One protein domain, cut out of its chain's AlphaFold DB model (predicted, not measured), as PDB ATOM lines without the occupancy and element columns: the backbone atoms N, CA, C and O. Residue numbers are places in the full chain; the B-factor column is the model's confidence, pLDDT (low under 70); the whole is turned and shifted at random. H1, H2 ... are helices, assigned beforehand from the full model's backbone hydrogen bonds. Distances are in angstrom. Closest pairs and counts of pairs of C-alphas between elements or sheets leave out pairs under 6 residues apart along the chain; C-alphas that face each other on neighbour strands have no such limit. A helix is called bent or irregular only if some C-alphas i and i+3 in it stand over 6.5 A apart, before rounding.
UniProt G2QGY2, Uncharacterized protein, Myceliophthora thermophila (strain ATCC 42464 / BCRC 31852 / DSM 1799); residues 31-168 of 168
ATOM      1  N   SER A  31      18.886  10.725  29.076       64.25
ATOM      2  CA  SER A  31      18.798  12.122  28.627       64.25
ATOM      3  C   SER A  31      19.646  12.456  27.379       64.25
ATOM      4  O   SER A  31      19.088  13.027  26.443       64.25
ATOM      5  N   PRO A  32      20.946  12.101  27.278       70.00
ATOM      6  CA  PRO A  32      21.750  12.355  26.084       70.00
ATOM      7  C   PRO A  32      21.325  11.500  24.885       70.00
ATOM      8  O   PRO A  32      21.452  11.967  23.759       70.00
ATOM      9  N   LEU A  33      20.763  10.302  25.093       71.81
ATOM     10  CA  LEU A  33      20.186   9.492  24.010       71.81
ATOM     11  C   LEU A  33      18.932  10.146  23.416       71.81
ATOM     12  O   LEU A  33      18.790  10.213  22.195       71.81
ATOM     13  N   ILE A  34      18.058  10.692  24.265       70.25
ATOM     14  CA  ILE A  34      16.902  11.485  23.827       70.25
ATOM     15  C   ILE A  34      17.377  12.749  23.099       70.25
ATOM     16  O   ILE A  34      16.862  13.070  22.030       70.25
ATOM     17  N   ASN A  35      18.399  13.434  23.621       67.56
ATOM     18  CA  ASN A  35      18.958  14.639  23.004       67.56
ATOM     19  C   ASN A  35      19.577  14.347  21.622       67.56
ATOM     20  O   ASN A  35      19.301  15.052  20.652       67.56
ATOM     21  N   TYR A  36      20.331  13.250  21.506       71.12
ATOM     22  CA  TYR A  36      20.885  12.759  20.243       71.12
ATOM     23  C   TYR A  36      19.785  12.412  19.231       71.12
ATOM     24  O   TYR A  36      19.881  12.789  18.060       71.12
ATOM     25  N   GLY A  37      18.722  11.738  19.688       69.94
ATOM     26  CA  GLY A  37      17.557  11.400  18.872       69.94
ATOM     27  C   GLY A  37      16.818  12.637  18.365       69.94
ATOM     28  O   GLY A  37      16.514  12.725  17.179       69.94
ATOM     29  N   MET A  38      16.605  13.634  19.226       63.78
ATOM     30  CA  MET A  38      15.971  14.903  18.857       63.78
ATOM     31  C   MET A  38      16.827  15.727  17.884       63.78
ATOM     32  O   MET A  38      16.287  16.317  16.952       63.78
ATOM     33  N   GLY A  39      18.157  15.716  18.032       63.84
ATOM     34  CA  GLY A  39      19.082  16.404  17.123       63.84
ATOM     35  C   GLY A  39      19.117  15.840  15.694       63.84
ATOM     36  O   GLY A  39      19.506  16.546  14.765       63.84
ATOM     37  N   HIS A  40      18.679  14.592  15.494       67.31
ATOM     38  CA  HIS A  40      18.617  13.944  14.177       67.31
ATOM     39  C   HIS A  40      17.277  14.133  13.446       67.31
ATOM     40  O   HIS A  40      17.160  13.747  12.279       67.31
ATOM     41  N   ILE A  41      16.277  14.767  14.070       67.12
ATOM     42  CA  ILE A  41      14.986  15.056  13.434       67.12
ATOM     43  C   ILE A  41      15.150  16.259  12.489       67.12
ATOM     44  O   ILE A  41      14.946  17.410  12.860       67.12
ATOM     45  N   ARG A  42      15.507  15.995  11.227       55.91
ATOM     46  CA  ARG A  42      15.708  17.016  10.172       55.91
ATOM     47  C   ARG A  42      14.409  17.589   9.566       55.91
ATOM     48  O   ARG A  42      14.462  18.206   8.507       55.91
ATOM     49  N   GLY A  43      13.255  17.390  10.213       57.88
ATOM     50  CA  GLY A  43      11.930  17.742   9.672       57.88
ATOM     51  C   GLY A  43      10.940  18.389  10.651       57.88
ATOM     52  O   GLY A  43       9.765  18.502  10.320       57.88
ATOM     53  N   GLY A  44      11.371  18.790  11.852       57.22
ATOM     54  CA  GLY A  44      10.505  19.444  12.845       57.22
ATOM     55  C   GLY A  44      10.451  20.967  12.675       57.22
ATOM     56  O   GLY A  44      11.442  21.586  12.301       57.22
ATOM     57  N   SER A  45       9.314  21.596  12.990       60.62
ATOM     58  CA  SER A  45       9.124  23.058  12.912       60.62
ATOM     59  C   SER A  45       9.914  23.872  13.952       60.62
ATOM     60  O   SER A  45       9.823  25.100  13.957       60.62
ATOM     61  N   MET A  46      10.678  23.209  14.824       63.38
ATOM     62  CA  MET A  46      11.417  23.810  15.935       63.38
ATOM     63  C   MET A  46      12.917  23.890  15.630       63.38
ATOM     64  O   MET A  46      13.511  22.973  15.065       63.38
ATOM     65  N   GLN A  47      13.544  25.010  15.991       68.88
ATOM     66  CA  GLN A  47      14.970  25.242  15.774       68.88
ATOM     67  C   GLN A  47      15.836  24.518  16.822       68.88
ATOM     68  O   GLN A  47      15.410  24.366  17.967       68.88
ATOM     69  N   PRO A  48      17.092  24.150  16.500       70.75
ATOM     70  CA  PRO A  48      17.975  23.414  17.412       70.75
ATOM     71  C   PRO A  48      18.139  24.039  18.809       70.75
ATOM     72  O   PRO A  48      18.176  23.328  19.809       70.75
ATOM     73  N   TRP A  49      18.181  25.374  18.903       72.88
ATOM     74  CA  TRP A  49      18.326  26.089  20.179       72.88
ATOM     75  C   TRP A  49      17.122  25.919  21.121       72.88
ATOM     76  O   TRP A  49      17.297  25.914  22.339       72.88
ATOM     77  N   GLN A  50      15.915  25.721  20.581       72.12
ATOM     78  CA  GLN A  50      14.696  25.510  21.368       72.12
ATOM     79  C   GLN A  50      14.757  24.180  22.135       72.12
ATOM     80  O   GLN A  50      14.331  24.099  23.287       72.12
ATOM     81  N   TYR A  51      15.376  23.156  21.540       72.94
ATOM     82  CA  TYR A  51      15.575  21.860  22.186       72.94
ATOM     83  C   TYR A  51      16.581  21.919  23.340       72.94
ATOM     84  O   TYR A  51      16.377  21.269  24.370       72.94
ATOM     85  N   TYR A  52      17.636  22.729  23.219       72.88
ATOM     86  CA  TYR A  52      18.591  22.925  24.311       72.88
ATOM     87  C   TYR A  52      17.957  23.633  25.517       72.88
ATOM     88  O   TYR A  52      18.220  23.235  26.650       72.88
ATOM     89  N   LEU A  53      17.060  24.604  25.299       73.06
ATOM     90  CA  LEU A  53      16.344  25.282  26.391       73.06
ATOM     91  C   LEU A  53      15.429  24.343  27.186       73.06
ATOM     92  O   LEU A  53      15.363  24.445  28.409       73.06
ATOM     93  N   ILE A  54      14.761  23.400  26.515       74.94
ATOM     94  CA  ILE A  54      13.924  22.395  27.188       74.94
ATOM     95  C   ILE A  54      14.784  21.484  28.075       74.94
ATOM     96  O   ILE A  54      14.390  21.154  29.190       74.94
ATOM     97  N   ASN A  55      15.984  21.115  27.622       71.69
ATOM     98  CA  ASN A  55      16.902  20.302  28.425       71.69
ATOM     99  C   ASN A  55      17.481  21.081  29.616       71.69
ATOM    100  O   ASN A  55      17.656  20.514  30.693       71.69
ATOM    101  N   PHE A  56      17.729  22.384  29.447       72.69
ATOM    102  CA  PHE A  56      18.233  23.250  30.512       72.69
ATOM    103  C   PHE A  56      17.277  23.331  31.716       72.69
ATOM    104  O   PHE A  56      17.733  23.388  32.859       72.69
ATOM    105  N   PHE A  57      15.960  23.250  31.487       74.12
ATOM    106  CA  PHE A  57      14.950  23.216  32.553       74.12
ATOM    107  C   PHE A  57      15.198  22.088  33.569       74.12
ATOM    108  O   PHE A  57      15.165  22.317  34.779       74.12
ATOM    109  N   SER A  58      15.510  20.882  33.085       73.81
ATOM    110  CA  SER A  58      15.756  19.709  33.933       73.81
ATOM    111  C   SER A  58      16.984  19.882  34.830       73.81
ATOM    112  O   SER A  58      16.978  19.462  35.988       73.81
ATOM    113  N   SER A  59      18.035  20.531  34.321       74.12
ATOM    114  CA  SER A  59      19.246  20.825  35.097       74.12
ATOM    115  C   SER A  59      19.010  21.928  36.131       74.12
ATOM    116  O   SER A  59      19.431  21.782  37.279       74.12
ATOM    117  N   ALA A  60      18.292  22.993  35.759       73.62
ATOM    118  CA  ALA A  60      17.950  24.087  36.669       73.62
ATOM    119  C   ALA A  60      17.121  23.593  37.869       73.62
ATOM    120  O   ALA A  60      17.391  23.964  39.011       73.62
ATOM    121  N   TRP A  61      16.170  22.685  37.628       76.50
ATOM    122  CA  TRP A  61      15.369  22.050  38.676       76.50
ATOM    123  C   TRP A  61      16.221  21.325  39.729       76.50
ATOM    124  O   TRP A  61      16.041  21.523  40.934       76.50
ATOM    125  N   MET A  62      17.187  20.515  39.281       77.56
ATOM    126  CA  MET A  62      18.088  19.779  40.173       77.56
ATOM    127  C   MET A  62      18.916  20.732  41.048       77.56
ATOM    128  O   MET A  62      19.138  20.473  42.233       77.56
ATOM    129  N   GLN A  63      19.341  21.861  40.478       74.88
ATOM    130  CA  GLN A  63      20.140  22.858  41.181       74.88
ATOM    131  C   GLN A  63      19.345  23.576  42.279       74.88
ATOM    132  O   GLN A  63      19.882  23.796  43.366       74.88
ATOM    133  N   CYS A  64      18.060  23.872  42.050       72.00
ATOM    134  CA  CYS A  64      17.185  24.432  43.081       72.00
ATOM    135  C   CYS A  64      17.100  23.508  44.306       72.00
ATOM    136  O   CYS A  64      17.293  23.970  45.430       72.00
ATOM    137  N   ILE A  65      16.904  22.201  44.096       77.06
ATOM    138  CA  ILE A  65      16.837  21.218  45.190       77.06
ATOM    139  C   ILE A  65      18.169  21.145  45.949       77.06
ATOM    140  O   ILE A  65      18.177  21.155  47.183       77.06
ATOM    141  N   GLY A  66      19.296  21.098  45.231       71.81
ATOM    142  CA  GLY A  66      20.630  21.042  45.838       71.81
ATOM    143  C   GLY A  66      20.945  22.264  46.709       71.81
ATOM    144  O   GLY A  66      21.383  22.128  47.853       71.81
ATOM    145  N   LEU A  67      20.655  23.468  46.208       69.50
ATOM    146  CA  LEU A  67      20.869  24.709  46.957       69.50
ATOM    147  C   LEU A  67      19.919  24.837  48.152       69.50
ATOM    148  O   LEU A  67      20.332  25.281  49.220       69.50
ATOM    149  N   GLY A  68      18.662  24.422  48.004       69.75
ATOM    150  CA  GLY A  68      17.685  24.484  49.085       69.75
ATOM    151  C   GLY A  68      17.969  23.530  50.238       69.75
ATOM    152  O   GLY A  68      17.832  23.892  51.402       69.75
ATOM    153  N   THR A  69      18.401  22.310  49.923       68.19
ATOM    154  CA  THR A  69      18.706  21.289  50.937       68.19
ATOM    155  C   THR A  69      19.992  21.571  51.710       68.19
ATOM    156  O   THR A  69      20.066  21.228  52.889       68.19
ATOM    157  N   SER A  70      20.979  22.216  51.081       66.44
ATOM    158  CA  SER A  70      22.254  22.582  51.716       66.44
ATOM    159  C   SER A  70      22.169  23.851  52.568       66.44
ATOM    160  O   SER A  70      22.882  23.968  53.558       66.44
ATOM    161  N   ASN A  71      21.272  24.785  52.237       66.94
ATOM    162  CA  ASN A  71      21.165  26.071  52.937       66.94
ATOM    163  C   ASN A  71      20.129  26.105  54.069       66.94
ATOM    164  O   ASN A  71      19.928  27.151  54.689       66.94
ATOM    165  N   VAL A  72      19.478  24.977  54.363       65.81
ATOM    166  CA  VAL A  72      18.455  24.879  55.409       65.81
ATOM    167  C   VAL A  72      18.878  23.863  56.472       65.81
ATOM    168  O   VAL A  72      18.897  22.657  56.226       65.81
ATOM    169  N   ALA A  73      19.169  24.353  57.677       61.34
ATOM    170  CA  ALA A  73      19.322  23.538  58.882       61.34
ATOM    171  C   ALA A  73      17.959  23.341  59.577       61.34
ATOM    172  O   ALA A  73      17.078  24.199  59.473       61.34
ATOM    173  N   GLY A  74      17.769  22.216  60.270       63.12
ATOM    174  CA  GLY A  74      16.512  21.886  60.951       63.12
ATOM    175  C   GLY A  74      15.616  20.899  60.191       63.12
ATOM    176  O   GLY A  74      15.282  21.126  59.020       63.12
ATOM    177  N   HIS A  75      15.165  19.827  60.847       65.62
ATOM    178  CA  HIS A  75      14.297  18.810  60.224       65.62
ATOM    179  C   HIS A  75      12.974  19.381  59.683       65.62
ATOM    180  O   HIS A  75      12.589  19.100  58.544       65.62
ATOM    181  N   THR A  76      12.297  20.235  60.453       73.44
ATOM    182  CA  THR A  76      11.013  20.836  60.052       73.44
ATOM    183  C   THR A  76      11.168  21.752  58.840       73.44
ATOM    184  O   THR A  76      10.345  21.719  57.927       73.44
ATOM    185  N   LYS A  77      12.250  22.537  58.775       67.00
ATOM    186  CA  LYS A  77      12.490  23.463  57.659       67.00
ATOM    187  C   LYS A  77      12.831  22.726  56.367       67.00
ATOM    188  O   LYS A  77      12.325  23.098  55.309       67.00
ATOM    189  N   LYS A  78      13.609  21.640  56.452       72.19
ATOM    190  CA  LYS A  78      13.869  20.745  55.313       72.19
ATOM    191  C   LYS A  78      12.576  20.115  54.785       72.19
ATOM    192  O   LYS A  78      12.379  20.059  53.572       72.19
ATOM    193  N   ALA A  79      11.671  19.692  55.672       74.19
ATOM    194  CA  ALA A  79      10.369  19.150  55.280       74.19
ATOM    195  C   ALA A  79       9.478  20.204  54.594       74.19
ATOM    196  O   ALA A  79       8.892  19.918  53.550       74.19
ATOM    197  N   VAL A  80       9.432  21.433  55.123       80.94
ATOM    198  CA  VAL A  80       8.706  22.556  54.502       80.94
ATOM    199  C   VAL A  80       9.276  22.887  53.121       80.94
ATOM    200  O   VAL A  80       8.510  23.053  52.174       80.94
ATOM    201  N   TYR A  81      10.604  22.916  52.969       79.81
ATOM    202  CA  TYR A  81      11.250  23.147  51.675       79.81
ATOM    203  C   TYR A  81      10.900  22.055  50.654       79.81
ATOM    204  O   TYR A  81      10.542  22.350  49.511       79.81
ATOM    205  N   ALA A  82      10.948  20.786  51.071       78.19
ATOM    206  CA  ALA A  82      10.562  19.666  50.222       78.19
ATOM    207  C   ALA A  82       9.092  19.774  49.779       78.19
ATOM    208  O   ALA A  82       8.798  19.617  48.594       78.19
ATOM    209  N   ALA A  83       8.176  20.107  50.694       80.56
ATOM    210  CA  ALA A  83       6.764  20.310  50.369       80.56
ATOM    211  C   ALA A  83       6.553  21.484  49.393       80.56
ATOM    212  O   ALA A  83       5.850  21.332  48.393       80.56
ATOM    213  N   ALA A  84       7.211  22.623  49.626       83.19
ATOM    214  CA  ALA A  84       7.153  23.783  48.737       83.19
ATOM    215  C   ALA A  84       7.661  23.454  47.323       83.19
ATOM    216  O   ALA A  84       7.072  23.886  46.334       83.19
ATOM    217  N   THR A  85       8.705  22.627  47.227       82.62
ATOM    218  CA  THR A  85       9.251  22.138  45.955       82.62
ATOM    219  C   THR A  85       8.203  21.335  45.177       82.62
ATOM    220  O   THR A  85       7.975  21.597  43.997       82.62
ATOM    221  N   PHE A  86       7.486  20.411  45.825       82.81
ATOM    222  CA  PHE A  86       6.419  19.643  45.165       82.81
ATOM    223  C   PHE A  86       5.248  20.511  44.693       82.81
ATOM    224  O   PHE A  86       4.700  20.277  43.612       82.81
ATOM    225  N   ILE A  87       4.878  21.530  45.470       86.88
ATOM    226  CA  ILE A  87       3.841  22.488  45.070       86.88
ATOM    227  C   ILE A  87       4.301  23.268  43.835       86.88
ATOM    228  O   ILE A  87       3.571  23.324  42.847       86.88
ATOM    229  N   ALA A  88       5.527  23.799  43.846       83.62
ATOM    230  CA  ALA A  88       6.090  24.530  42.712       83.62
ATOM    231  C   ALA A  88       6.155  23.671  41.437       83.62
ATOM    232  O   ALA A  88       5.783  24.144  40.364       83.62
ATOM    233  N   TYR A  89       6.543  22.396  41.557       83.19
ATOM    234  CA  TYR A  89       6.518  21.444  40.442       83.19
ATOM    235  C   TYR A  89       5.108  21.264  39.870       83.19
ATOM    236  O   TYR A  89       4.905  21.311  38.658       83.19
ATOM    237  N   SER A  90       4.118  21.106  40.750       85.06
ATOM    238  CA  SER A  90       2.722  20.906  40.352       85.06
ATOM    239  C   SER A  90       2.164  22.132  39.627       85.06
ATOM    240  O   SER A  90       1.516  21.997  38.592       85.06
ATOM    241  N   VAL A  91       2.475  23.334  40.120       85.75
ATOM    242  CA  VAL A  91       2.108  24.601  39.471       85.75
ATOM    243  C   VAL A  91       2.801  24.745  38.114       85.75
ATOM    244  O   VAL A  91       2.156  25.109  37.133       85.75
ATOM    245  N   GLY A  92       4.088  24.398  38.023       82.19
ATOM    246  CA  GLY A  92       4.839  24.410  36.766       82.19
ATOM    247  C   GLY A  92       4.233  23.493  35.701       82.19
ATOM    248  O   GLY A  92       4.107  23.901  34.549       82.19
ATOM    249  N   ASN A  93       3.768  22.303  36.088       84.44
ATOM    250  CA  ASN A  93       3.101  21.374  35.171       84.44
ATOM    251  C   ASN A  93       1.757  21.894  34.644       84.44
ATOM    252  O   ASN A  93       1.345  21.504  33.557       84.44
ATOM    253  N   ILE A  94       1.083  22.777  35.385       85.38
ATOM    254  CA  ILE A  94      -0.152  23.433  34.934       85.38
ATOM    255  C   ILE A  94       0.186  24.601  33.999       85.38
ATOM    256  O   ILE A  94      -0.393  24.721  32.922       85.38
ATOM    257  N   ILE A  95       1.149  25.445  34.383       83.38
ATOM    258  CA  ILE A  95       1.542  26.645  33.626       83.38
ATOM    259  C   ILE A  95       2.253  26.290  32.312       83.38
ATOM    260  O   ILE A  95       2.093  27.006  31.325       83.38
ATOM    261  N   GLY A  96       3.013  25.192  32.274       79.00
ATOM    262  CA  GLY A  96       3.767  24.759  31.097       79.00
ATOM    263  C   GLY A  96       2.894  24.679  29.840       79.00
ATOM    264  O   GLY A  96       3.118  25.458  28.917       79.00
ATOM    265  N   PRO A  97       1.856  23.825  29.804       79.50
ATOM    266  CA  PRO A  97       0.931  23.742  28.673       79.50
ATOM    267  C   PRO A  97       0.194  25.056  28.373       79.50
ATOM    268  O   PRO A  97      -0.055  25.352  27.210       79.50
ATOM    269  N   LEU A  98      -0.112  25.870  29.393       80.25
ATOM    270  CA  LEU A  98      -0.785  27.169  29.222       80.25
ATOM    271  C   LEU A  98       0.074  28.195  28.462       80.25
ATOM    272  O   LEU A  98      -0.468  29.043  27.757       80.25
ATOM    273  N   ILE A  99       1.404  28.135  28.588       77.25
ATOM    274  CA  ILE A  99       2.333  29.028  27.872       77.25
ATOM    275  C   ILE A  99       2.486  28.634  26.392       77.25
ATOM    276  O   ILE A  99       2.773  29.488  25.545       77.25
ATOM    277  N   PHE A 100       2.286  27.359  26.058       75.94
ATOM    278  CA  PHE A 100       2.364  26.842  24.690       75.94
ATOM    279  C   PHE A 100       0.974  26.791  24.048       75.94
ATOM    280  O   PHE A 100       0.431  25.726  23.770       75.94
ATOM    281  N   ASP A 101       0.402  27.972  23.805       75.25
ATOM    282  CA  ASP A 101      -0.884  28.102  23.116       75.25
ATOM    283  C   ASP A 101      -0.775  27.708  21.627       75.25
ATOM    284  O   ASP A 101       0.174  28.083  20.929       75.25
ATOM    285  N   ALA A 102      -1.786  26.990  21.127       66.94
ATOM    286  CA  ALA A 102      -1.891  26.515  19.746       66.94
ATOM    287  C   ALA A 102      -1.894  27.665  18.721       66.94
ATOM    288  O   ALA A 102      -1.489  27.472  17.575       66.94
ATOM    289  N   SER A 103      -2.274  28.875  19.147       66.94
ATOM    290  CA  SER A 103      -2.219  30.109  18.354       66.94
ATOM    291  C   SER A 103      -0.810  30.460  17.845       66.94
ATOM    292  O   SER A 103      -0.675  31.204  16.875       66.94
ATOM    293  N   TYR A 104       0.247  29.944  18.487       67.81
ATOM    294  CA  TYR A 104       1.647  30.205  18.124       67.81
ATOM    295  C   TYR A 104       2.296  29.080  17.300       67.81
ATOM    296  O   TYR A 104       3.502  29.127  17.022       67.81
ATOM    297  N   ALA A 105       1.518  28.080  16.881       63.53
ATOM    298  CA  ALA A 105       1.981  27.045  15.968       63.53
ATOM    299  C   ALA A 105       2.372  27.639  14.593       63.53
ATOM    300  O   ALA A 105       1.775  28.619  14.149       63.53
ATOM    301  N   PRO A 106       3.355  27.061  13.872       64.06
ATOM    302  CA  PRO A 106       4.131  25.864  14.208       64.06
ATOM    303  C   PRO A 106       5.471  26.147  14.920       64.06
ATOM    304  O   PRO A 106       6.122  25.204  15.362       64.06
ATOM    305  N   ARG A 107       5.920  27.405  15.027       66.31
ATOM    306  CA  ARG A 107       7.281  27.753  15.501       66.31
ATOM    307  C   ARG A 107       7.377  28.105  16.991       66.31
ATOM    308  O   ARG A 107       8.450  27.981  17.572       66.31
ATOM    309  N   TYR A 108       6.267  28.517  17.613       72.00
ATOM    310  CA  TYR A 108       6.158  28.856  19.042       72.00
ATOM    311  C   TYR A 108       7.172  29.903  19.559       72.00
ATOM    312  O   TYR A 108       7.441  29.969  20.758       72.00
ATOM    313  N   ASP A 109       7.715  30.770  18.693       71.81
ATOM    314  CA  ASP A 109       8.810  31.705  19.027       71.81
ATOM    315  C   ASP A 109       8.500  32.606  20.241       71.81
ATOM    316  O   ASP A 109       9.367  32.880  21.078       71.81
ATOM    317  N   LYS A 110       7.236  33.030  20.383       76.62
ATOM    318  CA  LYS A 110       6.771  33.856  21.510       76.62
ATOM    319  C   LYS A 110       6.789  33.096  22.839       76.62
ATOM    320  O   LYS A 110       7.256  33.641  23.837       76.62
ATOM    321  N   SER A 111       6.356  31.834  22.847       80.25
ATOM    322  CA  SER A 111       6.391  30.973  24.036       80.25
ATOM    323  C   SER A 111       7.833  30.724  24.491       80.25
ATOM    324  O   SER A 111       8.140  30.870  25.672       80.25
ATOM    325  N   PHE A 112       8.753  30.462  23.555       78.88
ATOM    326  CA  PHE A 112      10.178  30.292  23.875       78.88
ATOM    327  C   PHE A 112      10.846  31.572  24.388       78.88
ATOM    328  O   PHE A 112      11.695  31.504  25.276       78.88
ATOM    329  N   THR A 113      10.435  32.744  23.895       81.12
ATOM    330  CA  THR A 113      10.897  34.032  24.440       81.12
ATOM    331  C   THR A 113      10.450  34.204  25.897       81.12
ATOM    332  O   THR A 113      11.249  34.604  26.741       81.12
ATOM    333  N   GLY A 114       9.206  33.833  26.224       81.62
ATOM    334  CA  GLY A 114       8.709  33.835  27.605       81.62
ATOM    335  C   GLY A 114       9.495  32.895  28.526       81.62
ATOM    336  O   GLY A 114       9.860  33.277  29.638       81.62
ATOM    337  N   VAL A 115       9.835  31.697  28.040       82.25
ATOM    338  CA  VAL A 115      10.690  30.741  28.767       82.25
ATOM    339  C   VAL A 115      12.092  31.313  29.007       82.25
ATOM    340  O   VAL A 115      12.614  31.202  30.115       82.25
ATOM    341  N   MET A 116      12.685  31.986  28.015       82.25
ATOM    342  CA  MET A 116      13.986  32.647  28.171       82.25
ATOM    343  C   MET A 116      13.950  33.733  29.257       82.25
ATOM    344  O   MET A 116      14.836  33.784  30.106       82.25
ATOM    345  N   ILE A 117      12.907  34.570  29.272       85.75
ATOM    346  CA  ILE A 117      12.727  35.606  30.304       85.75
ATOM    347  C   ILE A 117      12.613  34.965  31.693       85.75
ATOM    348  O   ILE A 117      13.253  35.431  32.634       85.75
ATOM    349  N   CYS A 118      11.853  33.873  31.819       84.19
ATOM    350  CA  CYS A 118      11.738  33.124  33.071       84.19
ATOM    351  C   CYS A 118      13.108  32.623  33.561       84.19
ATOM    352  O   CYS A 118      13.449  32.814  34.726       84.19
ATOM    353  N   PHE A 119      13.938  32.071  32.669       82.56
ATOM    354  CA  PHE A 119      15.292  31.642  33.027       82.56
ATOM    355  C   PHE A 119      16.188  32.792  33.483       82.56
ATOM    356  O   PHE A 119      16.900  32.638  34.472       82.56
ATOM    357  N   VAL A 120      16.132  33.946  32.812       85.62
ATOM    358  CA  VAL A 120      16.895  35.134  33.222       85.62
ATOM    359  C   VAL A 120      16.457  35.599  34.611       85.62
ATOM    360  O   VAL A 120      17.307  35.867  35.456       85.62
ATOM    361  N   ILE A 121      15.151  35.640  34.886       86.88
ATOM    362  CA  ILE A 121      14.631  36.003  36.212       86.88
ATOM    363  C   ILE A 121      15.110  35.005  37.272       86.88
ATOM    364  O   ILE A 121      15.613  35.421  38.313       86.88
ATOM    365  N   CYS A 122      15.015  33.700  37.009       82.06
ATOM    366  CA  CYS A 122      15.503  32.665  37.923       82.06
ATOM    367  C   CYS A 122      17.008  32.795  38.193       82.06
ATOM    368  O   CYS A 122      17.430  32.686  39.344       82.06
ATOM    369  N   PHE A 123      17.806  33.071  37.158       83.31
ATOM    370  CA  PHE A 123      19.244  33.298  37.285       83.31
ATOM    371  C   PHE A 123      19.545  34.520  38.160       83.31
ATOM    372  O   PHE A 123      20.316  34.424  39.112       83.31
ATOM    373  N   LEU A 124      18.878  35.650  37.909       86.00
ATOM    374  CA  LEU A 124      19.038  36.858  38.722       86.00
ATOM    375  C   LEU A 124      18.626  36.624  40.179       86.00
ATOM    376  O   LEU A 124      19.340  37.033  41.090       86.00
ATOM    377  N   CYS A 125      17.513  35.929  40.418       82.44
ATOM    378  CA  CYS A 125      17.084  35.558  41.765       82.44
ATOM    379  C   CYS A 125      18.117  34.671  42.477       82.44
ATOM    380  O   CYS A 125      18.374  34.878  43.665       82.44
ATOM    381  N   ALA A 126      18.730  33.716  41.770       78.06
ATOM    382  CA  ALA A 126      19.777  32.860  42.324       78.06
ATOM    383  C   ALA A 126      21.032  33.663  42.706       78.06
ATOM    384  O   ALA A 126      21.540  33.503  43.815       78.06
ATOM    385  N   GLU A 127      21.486  34.576  41.843       80.94
ATOM    386  CA  GLU A 127      22.634  35.449  42.127       80.94
ATOM    387  C   GLU A 127      22.358  36.421  43.282       80.94
ATOM    388  O   GLU A 127      23.209  36.632  44.147       80.94
ATOM    389  N   ILE A 128      21.141  36.967  43.362       83.88
ATOM    390  CA  ILE A 128      20.714  37.812  44.483       83.88
ATOM    391  C   ILE A 128      20.746  37.015  45.790       83.88
ATOM    392  O   ILE A 128      21.317  37.479  46.779       83.88
ATOM    393  N   LEU A 129      20.168  35.810  45.805       79.38
ATOM    394  CA  LEU A 129      20.184  34.939  46.979       79.38
ATOM    395  C   LEU A 129      21.623  34.622  47.402       79.38
ATOM    396  O   LEU A 129      21.954  34.742  48.581       79.38
ATOM    397  N   ARG A 130      22.491  34.292  46.441       79.31
ATOM    398  CA  ARG A 130      23.914  34.041  46.675       79.31
ATOM    399  C   ARG A 130      24.609  35.247  47.299       79.31
ATOM    400  O   ARG A 130      25.330  35.103  48.282       79.31
ATOM    401  N   PHE A 131      24.353  36.447  46.783       78.69
ATOM    402  CA  PHE A 131      24.894  37.681  47.343       78.69
ATOM    403  C   PHE A 131      24.409  37.927  48.779       78.69
ATOM    404  O   PHE A 131      25.208  38.288  49.647       78.69
ATOM    405  N   PHE A 132      23.123  37.698  49.059       80.88
ATOM    406  CA  PHE A 132      22.579  37.814  50.412       80.88
ATOM    407  C   PHE A 132      23.218  36.809  51.373       80.88
ATOM    408  O   PHE A 132      23.650  37.209  52.453       80.88
ATOM    409  N   LEU A 133      23.346  35.542  50.970       77.19
ATOM    410  CA  LEU A 133      24.003  34.498  51.762       77.19
ATOM    411  C   LEU A 133      25.484  34.829  52.001       77.19
ATOM    412  O   LEU A 133      25.974  34.673  53.116       77.19
ATOM    413  N   ALA A 134      26.188  35.365  50.998       78.06
ATOM    414  CA  ALA A 134      27.588  35.770  51.124       78.06
ATOM    415  C   ALA A 134      27.754  36.949  52.089       78.06
ATOM    416  O   ALA A 134      28.662  36.964  52.923       78.06
ATOM    417  N   ARG A 135      26.852  37.932  52.011       79.69
ATOM    418  CA  ARG A 135      26.834  39.080  52.920       79.69
ATOM    419  C   ARG A 135      26.526  38.657  54.355       79.69
ATOM    420  O   ARG A 135      27.171  39.142  55.283       79.69
ATOM    421  N   GLU A 136      25.570  37.754  54.531       78.50
ATOM    422  CA  GLU A 136      25.208  37.178  55.825       78.50
ATOM    423  C   GLU A 136      26.376  36.364  56.408       78.50
ATOM    424  O   GLU A 136      26.735  36.564  57.568       78.50
ATOM    425  N   ASN A 137      27.047  35.534  55.599       77.44
ATOM    426  CA  ASN A 137      28.249  34.801  56.004       77.44
ATOM    427  C   ASN A 137      29.365  35.747  56.460       77.44
ATOM    428  O   ASN A 137      29.902  35.563  57.549       77.44
ATOM    429  N   LYS A 138      29.643  36.816  55.703       78.44
ATOM    430  CA  LYS A 138      30.649  37.825  56.073       78.44
ATOM    431  C   LYS A 138      30.299  38.546  57.381       78.44
ATOM    432  O   LYS A 138      31.166  38.778  58.222       78.44
ATOM    433  N   ASN A 139      29.023  38.875  57.587       78.81
ATOM    434  CA  ASN A 139      28.548  39.460  58.844       78.81
ATOM    435  C   ASN A 139      28.691  38.486  60.025       78.81
ATOM    436  O   ASN A 139      29.004  38.912  61.139       78.81
ATOM    437  N   ARG A 140      28.454  37.188  59.802       68.38
ATOM    438  CA  ARG A 140      28.581  36.143  60.827       68.38
ATOM    439  C   ARG A 140      30.036  35.841  61.168       68.38
ATOM    440  O   ARG A 140      30.331  35.660  62.344       68.38
ATOM    441  N   GLU A 141      30.943  35.862  60.196       73.12
ATOM    442  CA  GLU A 141      32.391  35.775  60.433       73.12
ATOM    443  C   GLU A 141      32.887  36.926  61.309       73.12
ATOM    444  O   GLU A 141      33.589  36.691  62.292       73.12
ATOM    445  N   ALA A 142      32.441  38.155  61.029       75.75
ATOM    446  CA  ALA A 142      32.799  39.326  61.827       75.75
ATOM    447  C   ALA A 142      32.263  39.276  63.273       75.75
ATOM    448  O   ALA A 142      32.867  39.865  64.167       75.75
ATOM    449  N   ARG A 143      31.129  38.602  63.516       75.56
ATOM    450  CA  ARG A 143      30.490  38.524  64.846       75.56
ATOM    451  C   ARG A 143      30.889  37.305  65.673       75.56
ATOM    452  O   ARG A 143      30.921  37.409  66.894       75.56
ATOM    453  N   TYR A 144      31.123  36.159  65.037       68.44
ATOM    454  CA  TYR A 144      31.251  34.869  65.722       68.44
ATOM    455  C   TYR A 144      32.602  34.175  65.499       68.44
ATOM    456  O   TYR A 144      32.843  33.145  66.118       68.44
ATOM    457  N   GLY A 145      33.489  34.727  64.663       68.06
ATOM    458  CA  GLY A 145      34.802  34.135  64.397       68.06
ATOM    459  C   GLY A 145      34.749  32.898  63.478       68.06
ATOM    460  O   GLY A 145      33.765  32.720  62.744       68.06
ATOM    461  N   PRO A 146      35.816  32.073  63.452       64.50
ATOM    462  CA  PRO A 146      35.911  30.907  62.573       64.50
ATOM    463  C   PRO A 146      34.858  29.833  62.913       64.50
ATOM    464  O   PRO A 146      34.387  29.766  64.050       64.50
ATOM    465  N   PRO A 147      34.458  29.006  61.930       62.78
ATOM    466  CA  PRO A 147      33.455  27.965  62.136       62.78
ATOM    467  C   PRO A 147      33.961  26.932  63.154       62.78
ATOM    468  O   PRO A 147      34.975  26.278  62.930       62.78
ATOM    469  N   ASN A 148      33.249  26.795  64.275       60.34
ATOM    470  CA  ASN A 148      33.500  25.779  65.298       60.34
ATOM    471  C   ASN A 148      32.401  24.713  65.229       60.34
ATOM    472  O   ASN A 148      31.225  25.024  65.406       60.34
ATOM    473  N   ASP A 149      32.787  23.454  65.030       59.53
ATOM    474  CA  ASP A 149      31.885  22.320  64.751       59.53
ATOM    475  C   ASP A 149      31.169  21.742  65.995       59.53
ATOM    476  O   ASP A 149      30.594  20.657  65.965       59.53
ATOM    477  N   VAL A 150      31.200  22.466  67.118       56.56
ATOM    478  CA  VAL A 150      30.823  21.960  68.453       56.56
ATOM    479  C   VAL A 150      29.340  21.560  68.547       56.56
ATOM    480  O   VAL A 150      28.998  20.695  69.344       56.56
ATOM    481  N   HIS A 151      28.475  22.125  67.697       55.09
ATOM    482  CA  HIS A 151      27.026  21.868  67.692       55.09
ATOM    483  C   HIS A 151      26.508  21.261  66.374       55.09
ATOM    484  O   HIS A 151      25.323  21.375  66.073       55.09
ATOM    485  N   SER A 152      27.363  20.617  65.566       53.59
ATOM    486  CA  SER A 152      26.963  20.065  64.251       53.59
ATOM    487  C   SER A 152      25.892  18.959  64.319       53.59
ATOM    488  O   SER A 152      25.221  18.691  63.324       53.59
ATOM    489  N   LEU A 153      25.717  18.322  65.485       53.25
ATOM    490  CA  LEU A 153      24.770  17.217  65.704       53.25
ATOM    491  C   LEU A 153      23.480  17.630  66.432       53.25
ATOM    492  O   LEU A 153      22.562  16.819  66.543       53.25
ATOM    493  N   GLU A 154      23.398  18.860  66.939       58.69
ATOM    494  CA  GLU A 154      22.200  19.353  67.620       58.69
ATOM    495  C   GLU A 154      21.242  19.974  66.593       58.69
ATOM    496  O   GLU A 154      21.667  20.747  65.730       58.69
ATOM    497  N   ASP A 155      19.944  19.645  66.673       58.34
ATOM    498  CA  ASP A 155      18.895  20.162  65.773       58.34
ATOM    499  C   ASP A 155      18.549  21.621  66.121       58.34
ATOM    500  O   ASP A 155      17.451  21.956  66.560       58.34
ATOM    501  N   LEU A 156      19.543  22.496  65.986       59.53
ATOM    502  CA  LEU A 156      19.425  23.926  66.197       59.53
ATOM    503  C   LEU A 156      19.025  24.601  64.892       59.53
ATOM    504  O   LEU A 156      19.557  24.324  63.811       59.53
ATOM    505  N   THR A 157      18.118  25.562  65.002       62.44
ATOM    506  CA  THR A 157      17.726  26.395  63.871       62.44
ATOM    507  C   THR A 157      18.946  27.156  63.326       62.44
ATOM    508  O   THR A 157      19.817  27.567  64.083       62.44
ATOM    509  N   ASP A 158      18.999  27.460  62.029       54.94
ATOM    510  CA  ASP A 158      20.038  28.280  61.364       54.94
ATOM    511  C   ASP A 158      20.266  29.679  61.989       54.94
ATOM    512  O   ASP A 158      21.302  30.309  61.754       54.94
ATOM    513  N   LYS A 159      19.311  30.165  62.797       60.06
ATOM    514  CA  LYS A 159      19.437  31.374  63.633       60.06
ATOM    515  C   LYS A 159      20.019  31.114  65.029       60.06
ATOM    516  O   LYS A 159      20.584  32.026  65.623       60.06
ATOM    517  N   GLU A 160      19.856  29.906  65.553       60.09
ATOM    518  CA  GLU A 160      20.314  29.481  66.881       60.09
ATOM    519  C   GLU A 160      21.728  28.886  66.806       60.09
ATOM    520  O   GLU A 160      22.543  29.100  67.704       60.09
ATOM    521  N   ASN A 161      22.066  28.244  65.684       60.00
ATOM    522  CA  ASN A 161      23.391  27.716  65.391       60.00
ATOM    523  C   ASN A 161      24.339  28.827  64.889       60.00
ATOM    524  O   ASN A 161      24.541  29.033  63.693       60.00
ATOM    525  N   LYS A 162      24.921  29.583  65.827       60.50
ATOM    526  CA  LYS A 162      25.867  30.692  65.570       60.50
ATOM    527  C   LYS A 162      27.101  30.310  64.717       60.50
ATOM    528  O   LYS A 162      27.524  31.148  63.908       60.50
ATOM    529  N   PRO A 163      27.689  29.101  64.842       58.75
ATOM    530  CA  PRO A 163      28.774  28.680  63.954       58.75
ATOM    531  C   PRO A 163      28.320  28.217  62.558       58.75
ATOM    532  O   PRO A 163      29.177  28.088  61.686       58.75
ATOM    533  N   PHE A 164      27.016  28.043  62.292       59.41
ATOM    534  CA  PHE A 164      26.519  27.656  60.965       59.41
ATOM    535  C   PHE A 164      26.889  28.687  59.885       59.41
ATOM    536  O   PHE A 164      26.820  29.910  60.095       59.41
ATOM    537  N   ARG A 165      27.275  28.186  58.709       65.56
ATOM    538  CA  ARG A 165      27.612  28.973  57.518       65.56
ATOM    539  C   ARG A 165      26.789  28.474  56.340       65.56
ATOM    540  O   ARG A 165      26.629  27.273  56.158       65.56
ATOM    541  N   TYR A 166      26.279  29.411  55.550       64.81
ATOM    542  CA  TYR A 166      25.540  29.094  54.334       64.81
ATOM    543  C   TYR A 166      26.499  28.631  53.235       64.81
ATOM    544  O   TYR A 166      27.585  29.196  53.083       64.81
ATOM    545  N   HIS A 167      26.101  27.625  52.462       64.12
ATOM    546  CA  HIS A 167      26.890  27.113  51.345       64.12
ATOM    547  C   HIS A 167      26.590  27.935  50.081       64.12
ATOM    548  O   HIS A 167      25.433  28.060  49.669       64.12
ATOM    549  N   LEU A 168      27.645  28.527  49.508       58.69
ATOM    550  CA  LEU A 168      27.618  29.453  48.366       58.69
ATOM    551  C   LEU A 168      27.873  28.790  47.014       58.69
ATOM    552  O   LEU A 168      28.490  27.707  46.981       58.69
TER     553      LEU A 168
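AT A GLANCE: This is residues 31 to 168 of the 168 residues of an uncharacterized protein of Myceliophthora thermophila (strain ATCC 42464 / BCRC 31852 / DSM 1799) (UniProt G2QGY2). Three long helices, H2, H3 and H4, run roughly lengthwise in a loose, open group, with their centres in a triangle and few contacts between them; H3 runs opposite to the other two. The short helix H1 folds back along the first part of H2, and at the other end of the rod, where H3 begins and H4 ends, residues 145 to 168 make a long loop with no named element. The printed part has 138 residues with four named helices, in the order H1, H2, H3, H4, and no named strand; the class is all helix. The whole is loose, with a radius of gyration of the C-alphas of 20.3 A, and spans 62 by 29 by 26 A.

IN THESE COORDINATES: H1 holds residues 31 to 39, begins at C-alpha 31 at (18.798, 12.122, 28.627) and is 12.3 A long. H2 holds residues 48 to 70 and is 34.6 A long. H3, residues 75 to 99, is 36.0 A long and begins at C-alpha 75 at (14.297, 18.810, 60.224); it is neither bent nor irregular, but only just: C-alphas 94 and 97 are 6.4 A apart. H4, residues 109 to 144, is the longest helix at 51.9 A and ends at C-alpha 144 at (31.251, 34.869, 65.722).

HOW THE PARTS SIT: H1 and H2 are close but not clearly touching; their closest C-alphas, those of Gly 39 and Pro 48, are 7.1 A apart. They run opposite ways at a shallow tilt of 18 degrees. H2 and H3 touch and form a helical hairpin, opposite ways at a shallow tilt of 17 degrees. H2 touches H3 with residues 65 to 69 alone, and H3 touches H2 with residues 78 to 85 alone; their closest C-alphas, those of Thr 69 and Lys 78, are 6.5 A apart. H2 and H4 run the same way at a shallow tilt of 26 degrees and are close but not clearly touching, the closest C-alphas being those of Gln 50 and Phe 112, 7.0 A apart. H3 and H4 are also close but not clearly touching, opposite ways at a shallow tilt of 18 degrees; their closest C-alphas, Ile 99 and Ser 111, are 5.9 A apart. H1 is apart from H3 and from H4. In H1 and H4 every O i to N i+4 pair is within hydrogen-bond range; in H2 it is 16 of 19 and in H3 19 of 21.

THE WHOLE: The C-alphas farthest apart, those of Gly 43 and Val 150, are 61.9 A apart. Residues 90 to 95 of H3 stand free. The printed part has no cut; the link from H2 to H3 is tight, and those from H1 to H2 and from H3 to H4 are short. The mean pLDDT of the printed part is 72.2, and 55 residues are under 70, among them 37 to 47, 67 to 75, 102 to 107 and 144 to 168.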